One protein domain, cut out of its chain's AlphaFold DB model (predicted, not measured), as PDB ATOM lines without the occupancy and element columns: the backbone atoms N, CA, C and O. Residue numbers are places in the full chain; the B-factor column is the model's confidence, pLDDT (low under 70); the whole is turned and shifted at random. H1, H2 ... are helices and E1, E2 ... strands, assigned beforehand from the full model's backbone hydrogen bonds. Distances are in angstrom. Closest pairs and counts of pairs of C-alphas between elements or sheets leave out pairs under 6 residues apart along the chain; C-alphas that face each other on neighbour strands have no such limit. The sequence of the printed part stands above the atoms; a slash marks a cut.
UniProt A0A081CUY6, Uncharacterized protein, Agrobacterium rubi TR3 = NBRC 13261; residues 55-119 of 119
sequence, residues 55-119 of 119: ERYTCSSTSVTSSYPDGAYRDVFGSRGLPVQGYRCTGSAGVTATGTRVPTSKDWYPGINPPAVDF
ATOM      1  N   GLU A  55      44.097 -12.519 -42.859       68.75
ATOM      2  CA  GLU A  55      44.610 -11.174 -42.622       68.75
ATOM      3  C   GLU A  55      44.266 -10.645 -41.230       68.75
ATOM      4  O   GLU A  55      43.188 -10.928 -40.705       68.75
ATOM      5  N   ARG A  56      45.140  -9.811 -40.659       72.31
ATOM      6  CA  ARG A  56      44.760  -8.929 -39.549       72.31
ATOM      7  C   ARG A  56      44.298  -7.595 -40.105       72.31
ATOM      8  O   ARG A  56      44.947  -7.039 -40.988       72.31
ATOM      9  N   TYR A  57      43.217  -7.068 -39.550       75.75
ATOM     10  CA  TYR A  57      42.752  -5.723 -39.859       75.75
ATOM     11  C   TYR A  57      43.085  -4.765 -38.708       75.75
ATOM     12  O   TYR A  57      43.268  -5.173 -37.557       75.75
ATOM     13  N   THR A  58      43.129  -3.469 -39.008       79.06
ATOM     14  CA  THR A  58      43.249  -2.407 -37.997       79.06
ATOM     15  C   THR A  58      41.959  -1.604 -37.953       79.06
ATOM     16  O   THR A  58      41.506  -1.136 -38.997       79.06
ATOM     17  N   CYS A  59      41.371  -1.445 -36.763       79.94
ATOM     18  CA  CYS A  59      40.193  -0.600 -36.564       79.94
ATOM     19  C   CYS A  59      40.550   0.713 -35.876       79.94
ATOM     20  O   CYS A  59      41.315   0.729 -34.911       79.94
ATOM     21  N   SER A  60      39.903   1.785 -36.314       84.81
ATOM     22  CA  SER A  60      39.867   3.070 -35.622       84.81
ATOM     23  C   SER A  60      38.424   3.498 -35.372       84.81
ATOM     24  O   SER A  60      37.503   3.109 -36.100       84.81
ATOM     25  N   SER A  61      38.215   4.282 -34.315       85.88
ATOM     26  CA  SER A  61      36.938   4.946 -34.069       85.88
ATOM     27  C   SER A  61      36.693   6.005 -35.145       85.88
ATOM     28  O   SER A  61      37.593   6.746 -35.539       85.88
ATOM     29  N   THR A  62      35.465   6.072 -35.650       86.94
ATOM     30  CA  THR A  62      35.064   7.062 -36.654       86.94
ATOM     31  C   THR A  62      33.568   7.359 -36.568       86.94
ATOM     32  O   THR A  62      32.846   6.685 -35.836       86.94
ATOM     33  N   SER A  63      33.091   8.352 -37.314       85.81
ATOM     34  CA  SER A  63      31.654   8.531 -37.520       85.81
ATOM     35  C   SER A  63      31.194   7.647 -38.678       85.81
ATOM     36  O   SER A  63      31.797   7.662 -39.752       85.81
ATOM     37  N   VAL A  64      30.145   6.857 -38.453       81.38
ATOM     38  CA  VAL A  64      29.491   6.027 -39.472       81.38
ATOM     39  C   VAL A  64      28.017   6.399 -39.552       81.38
ATOM     40  O   VAL A  64      27.430   6.852 -38.575       81.38
ATOM     41  N   THR A  65      27.402   6.205 -40.708       80.06
ATOM     42  CA  THR A  65      25.970   6.446 -40.883       80.06
ATOM     43  C   THR A  65      25.180   5.227 -40.419       80.06
ATOM     44  O   THR A  65      25.407   4.136 -40.928       80.06
ATOM     45  N   SER A  66      24.243   5.390 -39.483       70.88
ATOM     46  CA  SER A  66      23.313   4.329 -39.083       70.88
ATOM     47  C   SER A  66      22.198   4.197 -40.128       70.88
ATOM     48  O   SER A  66      21.145   4.821 -39.979       70.88
ATOM     49  N   SER A  67      22.405   3.471 -41.227       64.75
ATOM     50  CA  SER A  67      21.308   3.264 -42.183       64.75
ATOM     51  C   SER A  67      20.357   2.186 -41.671       64.75
ATOM     52  O   SER A  67      20.813   1.109 -41.323       64.75
ATOM     53  N   TYR A  68      19.054   2.472 -41.676       62.59
ATOM     54  CA  TYR A  68      17.981   1.491 -41.479       62.59
ATOM     55  C   TYR A  68      17.106   1.487 -42.737       62.59
ATOM     56  O   TYR A  68      16.006   2.049 -42.715       62.59
ATOM     57  N   PRO A  69      17.592   0.948 -43.871       62.06
ATOM     58  CA  PRO A  69      16.854   1.014 -45.131       62.06
ATOM     59  C   PRO A  69      15.481   0.327 -45.035       62.06
ATOM     60  O   PRO A  69      14.523   0.835 -45.617       62.06
ATOM     61  N   ASP A  70      15.374  -0.726 -44.214       63.94
ATOM     62  CA  ASP A  70      14.152  -1.518 -44.006       63.94
ATOM     63  C   ASP A  70      13.764  -1.677 -42.516       63.94
ATOM     64  O   ASP A  70      12.936  -2.513 -42.160       63.94
ATOM     65  N   GLY A  71      14.368  -0.890 -41.617       66.12
ATOM     66  CA  GLY A  71      14.187  -1.017 -40.164       66.12
ATOM     67  C   GLY A  71      13.061  -0.155 -39.577       66.12
ATOM     68  O   GLY A  71      12.617   0.821 -40.178       66.12
ATOM     69  N   ALA A  72      12.658  -0.460 -38.338       67.69
ATOM     70  CA  ALA A  72      11.556   0.202 -37.618       67.69
ATOM     71  C   ALA A  72      11.706   1.728 -37.433       67.69
ATOM     72  O   ALA A  72      10.742   2.405 -37.090       67.69
ATOM     73  N   TYR A  73      12.904   2.277 -37.651       67.44
ATOM     74  CA  TYR A  73      13.196   3.702 -37.490       67.44
ATOM     75  C   TYR A  73      13.423   4.446 -38.812       67.44
ATOM     76  O   TYR A  73      13.816   5.616 -38.792       67.44
ATOM     77  N   ARG A  74      13.160   3.800 -39.959       71.94
ATOM     78  CA  ARG A  74      13.299   4.418 -41.287       71.94
ATOM     79  C   ARG A  74      12.495   5.709 -41.411       71.94
ATOM     80  O   ARG A  74      12.960   6.670 -42.013       71.94
ATOM     81  N   ASP A  75      11.310   5.743 -40.815       72.88
ATOM     82  CA  ASP A  75      10.376   6.863 -40.944       72.88
ATOM     83  C   ASP A  75      10.805   8.071 -40.090       72.88
ATOM     84  O   ASP A  75      10.454   9.207 -40.392       72.88
ATOM     85  N   VAL A  76      11.602   7.826 -39.041       72.62
ATOM     86  CA  VAL A  76      12.075   8.846 -38.091       72.62
ATOM     87  C   VAL A  76      13.417   9.434 -38.524       72.62
ATOM     88  O   VAL A  76      13.623  10.642 -38.440       72.62
ATOM     89  N   PHE A  77      14.336   8.592 -39.002       71.31
ATOM     90  CA  PHE A  77      15.705   8.996 -39.355       71.31
ATOM     91  C   PHE A  77      15.972   9.016 -40.866       71.31
ATOM     92  O   PHE A  77      17.072   9.358 -41.302       71.31
ATOM     93  N   GLY A  78      14.967   8.678 -41.673       71.31
ATOM     94  CA  GLY A  78      15.081   8.538 -43.118       71.31
ATOM     95  C   GLY A  78      15.889   7.305 -43.532       71.31
ATOM     96  O   GLY A  78      16.625   6.699 -42.754       71.31
ATOM     97  N   SER A  79      15.820   6.965 -44.819       70.44
ATOM     98  CA  SER A  79      16.634   5.888 -45.409       70.44
ATOM     99  C   SER A  79      18.138   6.175 -45.377       70.44
ATOM    100  O   SER A  79      18.950   5.263 -45.508       70.44
ATOM    101  N   ARG A  80      18.515   7.448 -45.205       73.94
ATOM    102  CA  ARG A  80      19.909   7.898 -45.154       73.94
ATOM    103  C   ARG A  80      20.530   7.804 -43.765       73.94
ATOM    104  O   ARG A  80      21.742   7.926 -43.690       73.94
ATOM    105  N   GLY A  81      19.753   7.567 -42.706       76.56
ATOM    106  CA  GLY A  81      20.286   7.390 -41.357       76.56
ATOM    107  C   GLY A  81      20.879   8.648 -40.716       76.56
ATOM    108  O   GLY A  81      20.877   9.735 -41.294       76.56
ATOM    109  N   LEU A  82      21.423   8.486 -39.506       81.50
ATOM    110  CA  LEU A  82      22.117   9.538 -38.759       81.50
ATOM    111  C   LEU A  82      23.607   9.209 -38.592       81.50
ATOM    112  O   LEU A  82      23.969   8.034 -38.522       81.50
ATOM    113  N   PRO A  83      24.490  10.218 -38.499       84.44
ATOM    114  CA  PRO A  83      25.871   9.987 -38.102       84.44
ATOM    115  C   PRO A  83      25.916   9.533 -36.639       84.44
ATOM    116  O   PRO A  83      25.449  10.228 -35.738       84.44
ATOM    117  N   VAL A  84      26.509   8.369 -36.400       81.69
ATOM    118  CA  VAL A  84      26.731   7.795 -35.072       81.69
ATOM    119  C   VAL A  84      28.208   7.468 -34.884       81.69
ATOM    120  O   VAL A  84      28.977   7.378 -35.845       81.69
ATOM    121  N   GLN A  85      28.628   7.294 -33.633       84.88
ATOM    122  CA  GLN A  85      29.952   6.758 -33.343       84.88
ATOM    123  C   GLN A  85      30.008   5.293 -33.794       84.88
ATOM    124  O   GLN A  85      29.163   4.484 -33.418       84.88
ATOM    125  N   GLY A  86      31.022   4.949 -34.576       84.31
ATOM    126  CA  GLY A  86      31.289   3.584 -34.999       84.31
ATOM    127  C   GLY A  86      32.774   3.341 -35.208       84.31
ATOM    128  O   GLY A  86      33.630   4.038 -34.645       84.31
ATOM    129  N   TYR A  87      33.069   2.336 -36.024       81.88
ATOM    130  CA  TYR A  87      34.414   1.850 -36.281       81.88
ATOM    131  C   TYR A  87      34.633   1.639 -37.773       81.88
ATOM    132  O   TYR A  87      33.745   1.162 -38.484       81.88
ATOM    133  N   ARG A  88      35.838   1.975 -38.237       83.06
ATOM    134  CA  ARG A  88      36.325   1.643 -39.577       83.06
ATOM    135  C   ARG A  88      37.492   0.692 -39.447       83.06
ATOM    136  O   ARG A  88      38.499   1.037 -38.832       83.06
ATOM    137  N   CYS A  89      37.352  -0.480 -40.041       80.56
ATOM    138  CA  CYS A  89      38.340  -1.544 -39.998       80.56
ATOM    139  C   CYS A  89      38.907  -1.759 -41.398       80.56
ATOM    140  O   CYS A  89      38.146  -1.924 -42.350       80.56
ATOM    141  N   THR A  90      40.232  -1.732 -41.520       81.31
ATOM    142  CA  THR A  90      40.942  -1.831 -42.803       81.31
ATOM    143  C   THR A  90      41.826  -3.073 -42.802       81.31
ATOM    144  O   THR A  90      42.645  -3.228 -41.892       81.31
ATOM    145  N   GLY A  91      41.644  -3.955 -43.786       77.38
ATOM    146  CA  GLY A  91      42.555  -5.069 -44.062       77.38
ATOM    147  C   GLY A  91      43.870  -4.585 -44.687       77.38
ATOM    148  O   GLY A  91      43.933  -3.489 -45.245       77.38
ATOM    149  N   SER A  92      44.921  -5.398 -44.621       71.00
ATOM    150  CA  SER A  92      46.192  -5.163 -45.314       71.00
ATOM    151  C   SER A  92      46.055  -5.072 -46.841       71.00
ATOM    152  O   SER A  92      46.813  -4.328 -47.459       71.00
ATOM    153  N   ALA A  93      45.058  -5.721 -47.449       70.38
ATOM    154  CA  ALA A  93      44.729  -5.569 -48.870       70.38
ATOM    155  C   ALA A  93      43.975  -4.256 -49.202       70.38
ATOM    156  O   ALA A  93      43.581  -4.040 -50.347       70.38
ATOM    157  N   GLY A  94      43.734  -3.387 -48.212       69.88
ATOM    158  CA  GLY A  94      43.047  -2.099 -48.381       69.88
ATOM    159  C   GLY A  94      41.517  -2.174 -48.357       69.88
ATOM    160  O   GLY A  94      40.851  -1.148 -48.488       69.88
ATOM    161  N   VAL A  95      40.937  -3.362 -48.157       72.62
ATOM    162  CA  VAL A  95      39.486  -3.529 -48.003       72.62
ATOM    163  C   VAL A  95      39.043  -2.892 -46.689       72.62
ATOM    164  O   VAL A  95      39.591  -3.196 -45.629       72.62
ATOM    165  N   THR A  96      38.039  -2.016 -46.747       77.00
ATOM    166  CA  THR A  96      37.489  -1.357 -45.559       77.00
ATOM    167  C   THR A  96      36.070  -1.813 -45.272       77.00
ATOM    168  O   THR A  96      35.232  -1.796 -46.171       77.00
ATOM    169  N   ALA A  97      35.788  -2.123 -44.013       76.94
ATOM    170  CA  ALA A  97      34.437  -2.310 -43.499       76.94
ATOM    171  C   ALA A  97      34.140  -1.267 -42.421       76.94
ATOM    172  O   ALA A  97      35.032  -0.853 -41.674       76.94
ATOM    173  N   THR A  98      32.882  -0.855 -42.335       78.19
ATOM    174  CA  THR A  98      32.400   0.089 -41.326       78.19
ATOM    175  C   THR A  98      31.209  -0.501 -40.598       78.19
ATOM    176  O   THR A  98      30.380  -1.161 -41.216       78.19
ATOM    177  N   GLY A  99      31.105  -0.242 -39.301       75.31
ATOM    178  CA  GLY A  99      29.964  -0.673 -38.503       75.31
ATOM    179  C   GLY A  99      29.896   0.055 -37.171       75.31
ATOM    180  O   GLY A  99      30.810   0.789 -36.790       75.31
ATOM    181  N   THR A 100      28.796  -0.143 -36.457       73.88
ATOM    182  CA  THR A 100      28.564   0.445 -35.129       73.88
ATOM    183  C   THR A 100      29.149  -0.407 -34.004       73.88
ATOM    184  O   THR A 100      29.374   0.092 -32.903       73.88
ATOM    185  N   ARG A 101      29.463  -1.681 -34.275       68.31
ATOM    186  CA  ARG A 101      30.087  -2.605 -33.318       68.31
ATOM    187  C   ARG A 101      31.554  -2.851 -33.646       68.31
ATOM    188  O   ARG A 101      31.923  -3.030 -34.805       68.31
ATOM    189  N   VAL A 102      32.384  -2.922 -32.603       64.94
ATOM    190  CA  VAL A 102      33.749  -3.451 -32.727       64.94
ATOM    191  C   VAL A 102      33.644  -4.934 -33.084       64.94
ATOM    192  O   VAL A 102      32.969  -5.668 -32.356       64.94
ATOM    193  N   PRO A 103      34.303  -5.410 -34.154       63.91
ATOM    194  CA  PRO A 103      34.268  -6.828 -34.463       63.91
ATOM    195  C   PRO A 103      35.005  -7.626 -33.378       63.91
ATOM    196  O   PRO A 103      36.061  -7.228 -32.886       63.91
ATOM    197  N   THR A 104      34.439  -8.766 -32.981       65.50
ATOM    198  CA  THR A 104      34.929  -9.543 -31.830       65.50
ATOM    199  C   THR A 104      36.261 -10.251 -32.108       65.50
ATOM    200  O   THR A 104      37.072 -10.410 -31.198       65.50
ATOM    201  N   SER A 105      36.527 -10.657 -33.356       66.62
ATOM    202  CA  SER A 105      37.807 -11.267 -33.755       66.62
ATOM    203  C   SER A 105      38.673 -10.275 -34.507       66.62
ATOM    204  O   SER A 105      38.186  -9.725 -35.483       66.62
ATOM    205  N   LYS A 106      39.963 -10.139 -34.175       66.75
ATOM    206  CA  LYS A 106      40.931  -9.248 -34.864       66.75
ATOM    207  C   LYS A 106      41.331  -9.691 -36.284       66.75
ATOM    208  O   LYS A 106      42.150  -9.044 -36.933       66.75
ATOM    209  N   ASP A 107      40.749 -10.791 -36.737       70.75
ATOM    210  CA  ASP A 107      41.106 -11.475 -37.968       70.75
ATOM    211  C   ASP A 107      40.005 -11.328 -39.005       70.75
ATOM    212  O   ASP A 107      38.815 -11.425 -38.685       70.75
ATOM    213  N   TRP A 108      40.422 -11.086 -40.244       63.91
ATOM    214  CA  TRP A 108      39.542 -10.990 -41.391       63.91
ATOM    215  C   TRP A 108      39.268 -12.385 -41.953       63.91
ATOM    216  O   TRP A 108      40.167 -13.064 -42.462       63.91
ATOM    217  N   TYR A 109      37.999 -12.777 -41.915       67.69
ATOM    218  CA  TYR A 109      37.493 -13.991 -42.536       67.69
ATOM    219  C   TYR A 109      36.467 -13.585 -43.591       67.69
ATOM    220  O   TYR A 109      35.385 -13.120 -43.228       67.69
ATOM    221  N   PRO A 110      36.772 -13.740 -44.892       62.25
ATOM    222  CA  PRO A 110      35.851 -13.349 -45.954       62.25
ATOM    223  C   PRO A 110      34.461 -13.967 -45.751       62.25
ATOM    224  O   PRO A 110      34.344 -15.182 -45.606       62.25
ATOM    225  N   GLY A 111      33.422 -13.128 -45.729       59.91
ATOM    226  CA  GLY A 111      32.031 -13.559 -45.542       59.91
ATOM    227  C   GLY A 111      31.625 -13.895 -44.100       59.91
ATOM    228  O   GLY A 111      30.472 -14.248 -43.885       59.91
ATOM    229  N   ILE A 112      32.536 -13.785 -43.127       65.75
ATOM    230  CA  ILE A 112      32.249 -13.983 -41.698       65.75
ATOM    231  C   ILE A 112      32.512 -12.676 -40.950       65.75
ATOM    232  O   ILE A 112      31.575 -12.074 -40.435       65.75
ATOM    233  N   ASN A 113      33.768 -12.205 -40.951       58.75
ATOM    234  CA  ASN A 113      34.208 -11.042 -40.181       58.75
ATOM    235  C   ASN A 113      35.140 -10.127 -40.997       58.75
ATOM    236  O   ASN A 113      36.035 -10.635 -41.681       58.75
ATOM    237  N   PRO A 114      35.032  -8.798 -40.832       55.75
ATOM    238  CA  PRO A 114      33.995  -8.093 -40.088       55.75
ATOM    239  C   PRO A 114      32.625  -8.332 -40.734       55.75
ATOM    240  O   PRO A 114      32.562  -8.528 -41.952       55.75
ATOM    241  N   PRO A 115      31.554  -8.385 -39.923       55.78
ATOM    242  CA  PRO A 115      30.214  -8.571 -40.450       55.78
ATOM    243  C   PRO A 115      29.967  -7.519 -41.526       55.78
ATOM    244  O   PRO A 115      30.377  -6.360 -41.386       55.78
ATOM    245  N   ALA A 116      29.343  -7.946 -42.622       49.19
ATOM    246  CA  ALA A 116      28.803  -7.016 -43.589       49.19
ATOM    247  C   ALA A 116      27.731  -6.219 -42.851       49.19
ATOM    248  O   ALA A 116      26.632  -6.716 -42.670       49.19
ATOM    249  N   VAL A 117      28.129  -5.038 -42.377       47.41
ATOM    250  CA  VAL A 117      27.280  -3.926 -41.968       47.41
ATOM    251  C   VAL A 117      26.002  -4.320 -41.208       47.41
ATOM    252  O   VAL A 117      24.991  -4.664 -41.803       47.41
ATOM    253  N   ASP A 118      26.023  -4.185 -39.880       42.16
ATOM    254  CA  ASP A 118      24.785  -4.122 -39.092       42.16
ATOM    255  C   ASP A 118      24.026  -2.835 -39.497       42.16
ATOM    256  O   ASP A 118      24.279  -1.770 -38.921       42.16
ATOM    257  N   PHE A 119      23.162  -2.915 -40.513       42.31
ATOM    258  CA  PHE A 119      22.268  -1.845 -40.976       42.31
ATOM    259  C   PHE A 119      20.849  -2.381 -41.191       42.31
ATOM    260  O   PHE A 119      20.666  -3.193 -42.124       42.31
TER     261      PHE A 119
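AT A GLANCE: This is residues 55 to 119 of the 119 residues of an uncharacterized protein of Agrobacterium rubi TR3 = NBRC 13261 (UniProt A0A081CUY6). A long, bowed two-stranded ribbon, E1 and E2, makes most of the length, with the short strand E3 beside E2 and a small loop head, residues 67 to 81, that holds the short helix H1 at one end. From E3 the tail, residues 100 to 119, folds back, and its residues 107 to 108 pair with residues 55 to 56 of E1, antiparallel, far from that head. The printed part has 65 residues with one named helix and three named strands, in the order E1, H1, E2, E3; the sheet's order is E1, E2, E3, all antiparallel. The class is mostly strand, though under half of the residues are in named elements. The whole is elongated, spanning 39 by 21 by 19 A, and only just compact, close to loose, with a radius of gyration of the C-alphas of 12.7 A.

IN THESE COORDINATES: Find C-alpha 55 at (44.610, -11.174, -42.622); from there E1, residues 55 to 66 and the longest strand, runs 26.6 A and bends by 84 degrees at residue 63. Next look for H1, residues 74 to 77, which begins at C-alpha 74 at (13.299, 4.418, -41.287) and is 5.5 A long. E2, residues 82 to 91, runs 25.7 A and bends by 71 degrees at residue 85. E3, residues 96 to 99, is 10.3 A long and ends at C-alpha 99 at (29.964, -0.673, -38.503).

HOW THE PARTS SIT: Begin with E1, an edge strand, and its antiparallel neighbour E2, at 166 degrees between their directions. Look at C-alphas 59 and 89, which face each other at 4.0 A, and at N 66 and O 82, within hydrogen-bond range at 2.8 A. On the other side of E2, E3 is the other edge strand, antiparallel to E2 at 145 degrees; the two form a hairpin. Here C-alphas 90 and 96 face each other at 4.4 A, and N 87 and O 99 are 2.8 A apart, within hydrogen-bond range. The closest C-alphas of E1 and E3 are those of Val 64 and Gly 99, 6.8 A apart. H1 is not on the sheet, and H1 and E3 are apart. H1 is too short for any pair of O i and N i+4, and its one pair of O i and N i+3 is not within range.

THE WHOLE: The two C-alphas farthest apart are those of Glu 55 and Asp 75, 38.7 A. The printed part has no cut and ends at residue 119, the chain's last. The link from E1 to H1 is short; those from H1 to E2 and from E2 to E3 are tight. The mean pLDDT of the printed part is 70.9, and 27 residues are under 70, among them residues 67 to 73, 101 to 106 and 108 to 119.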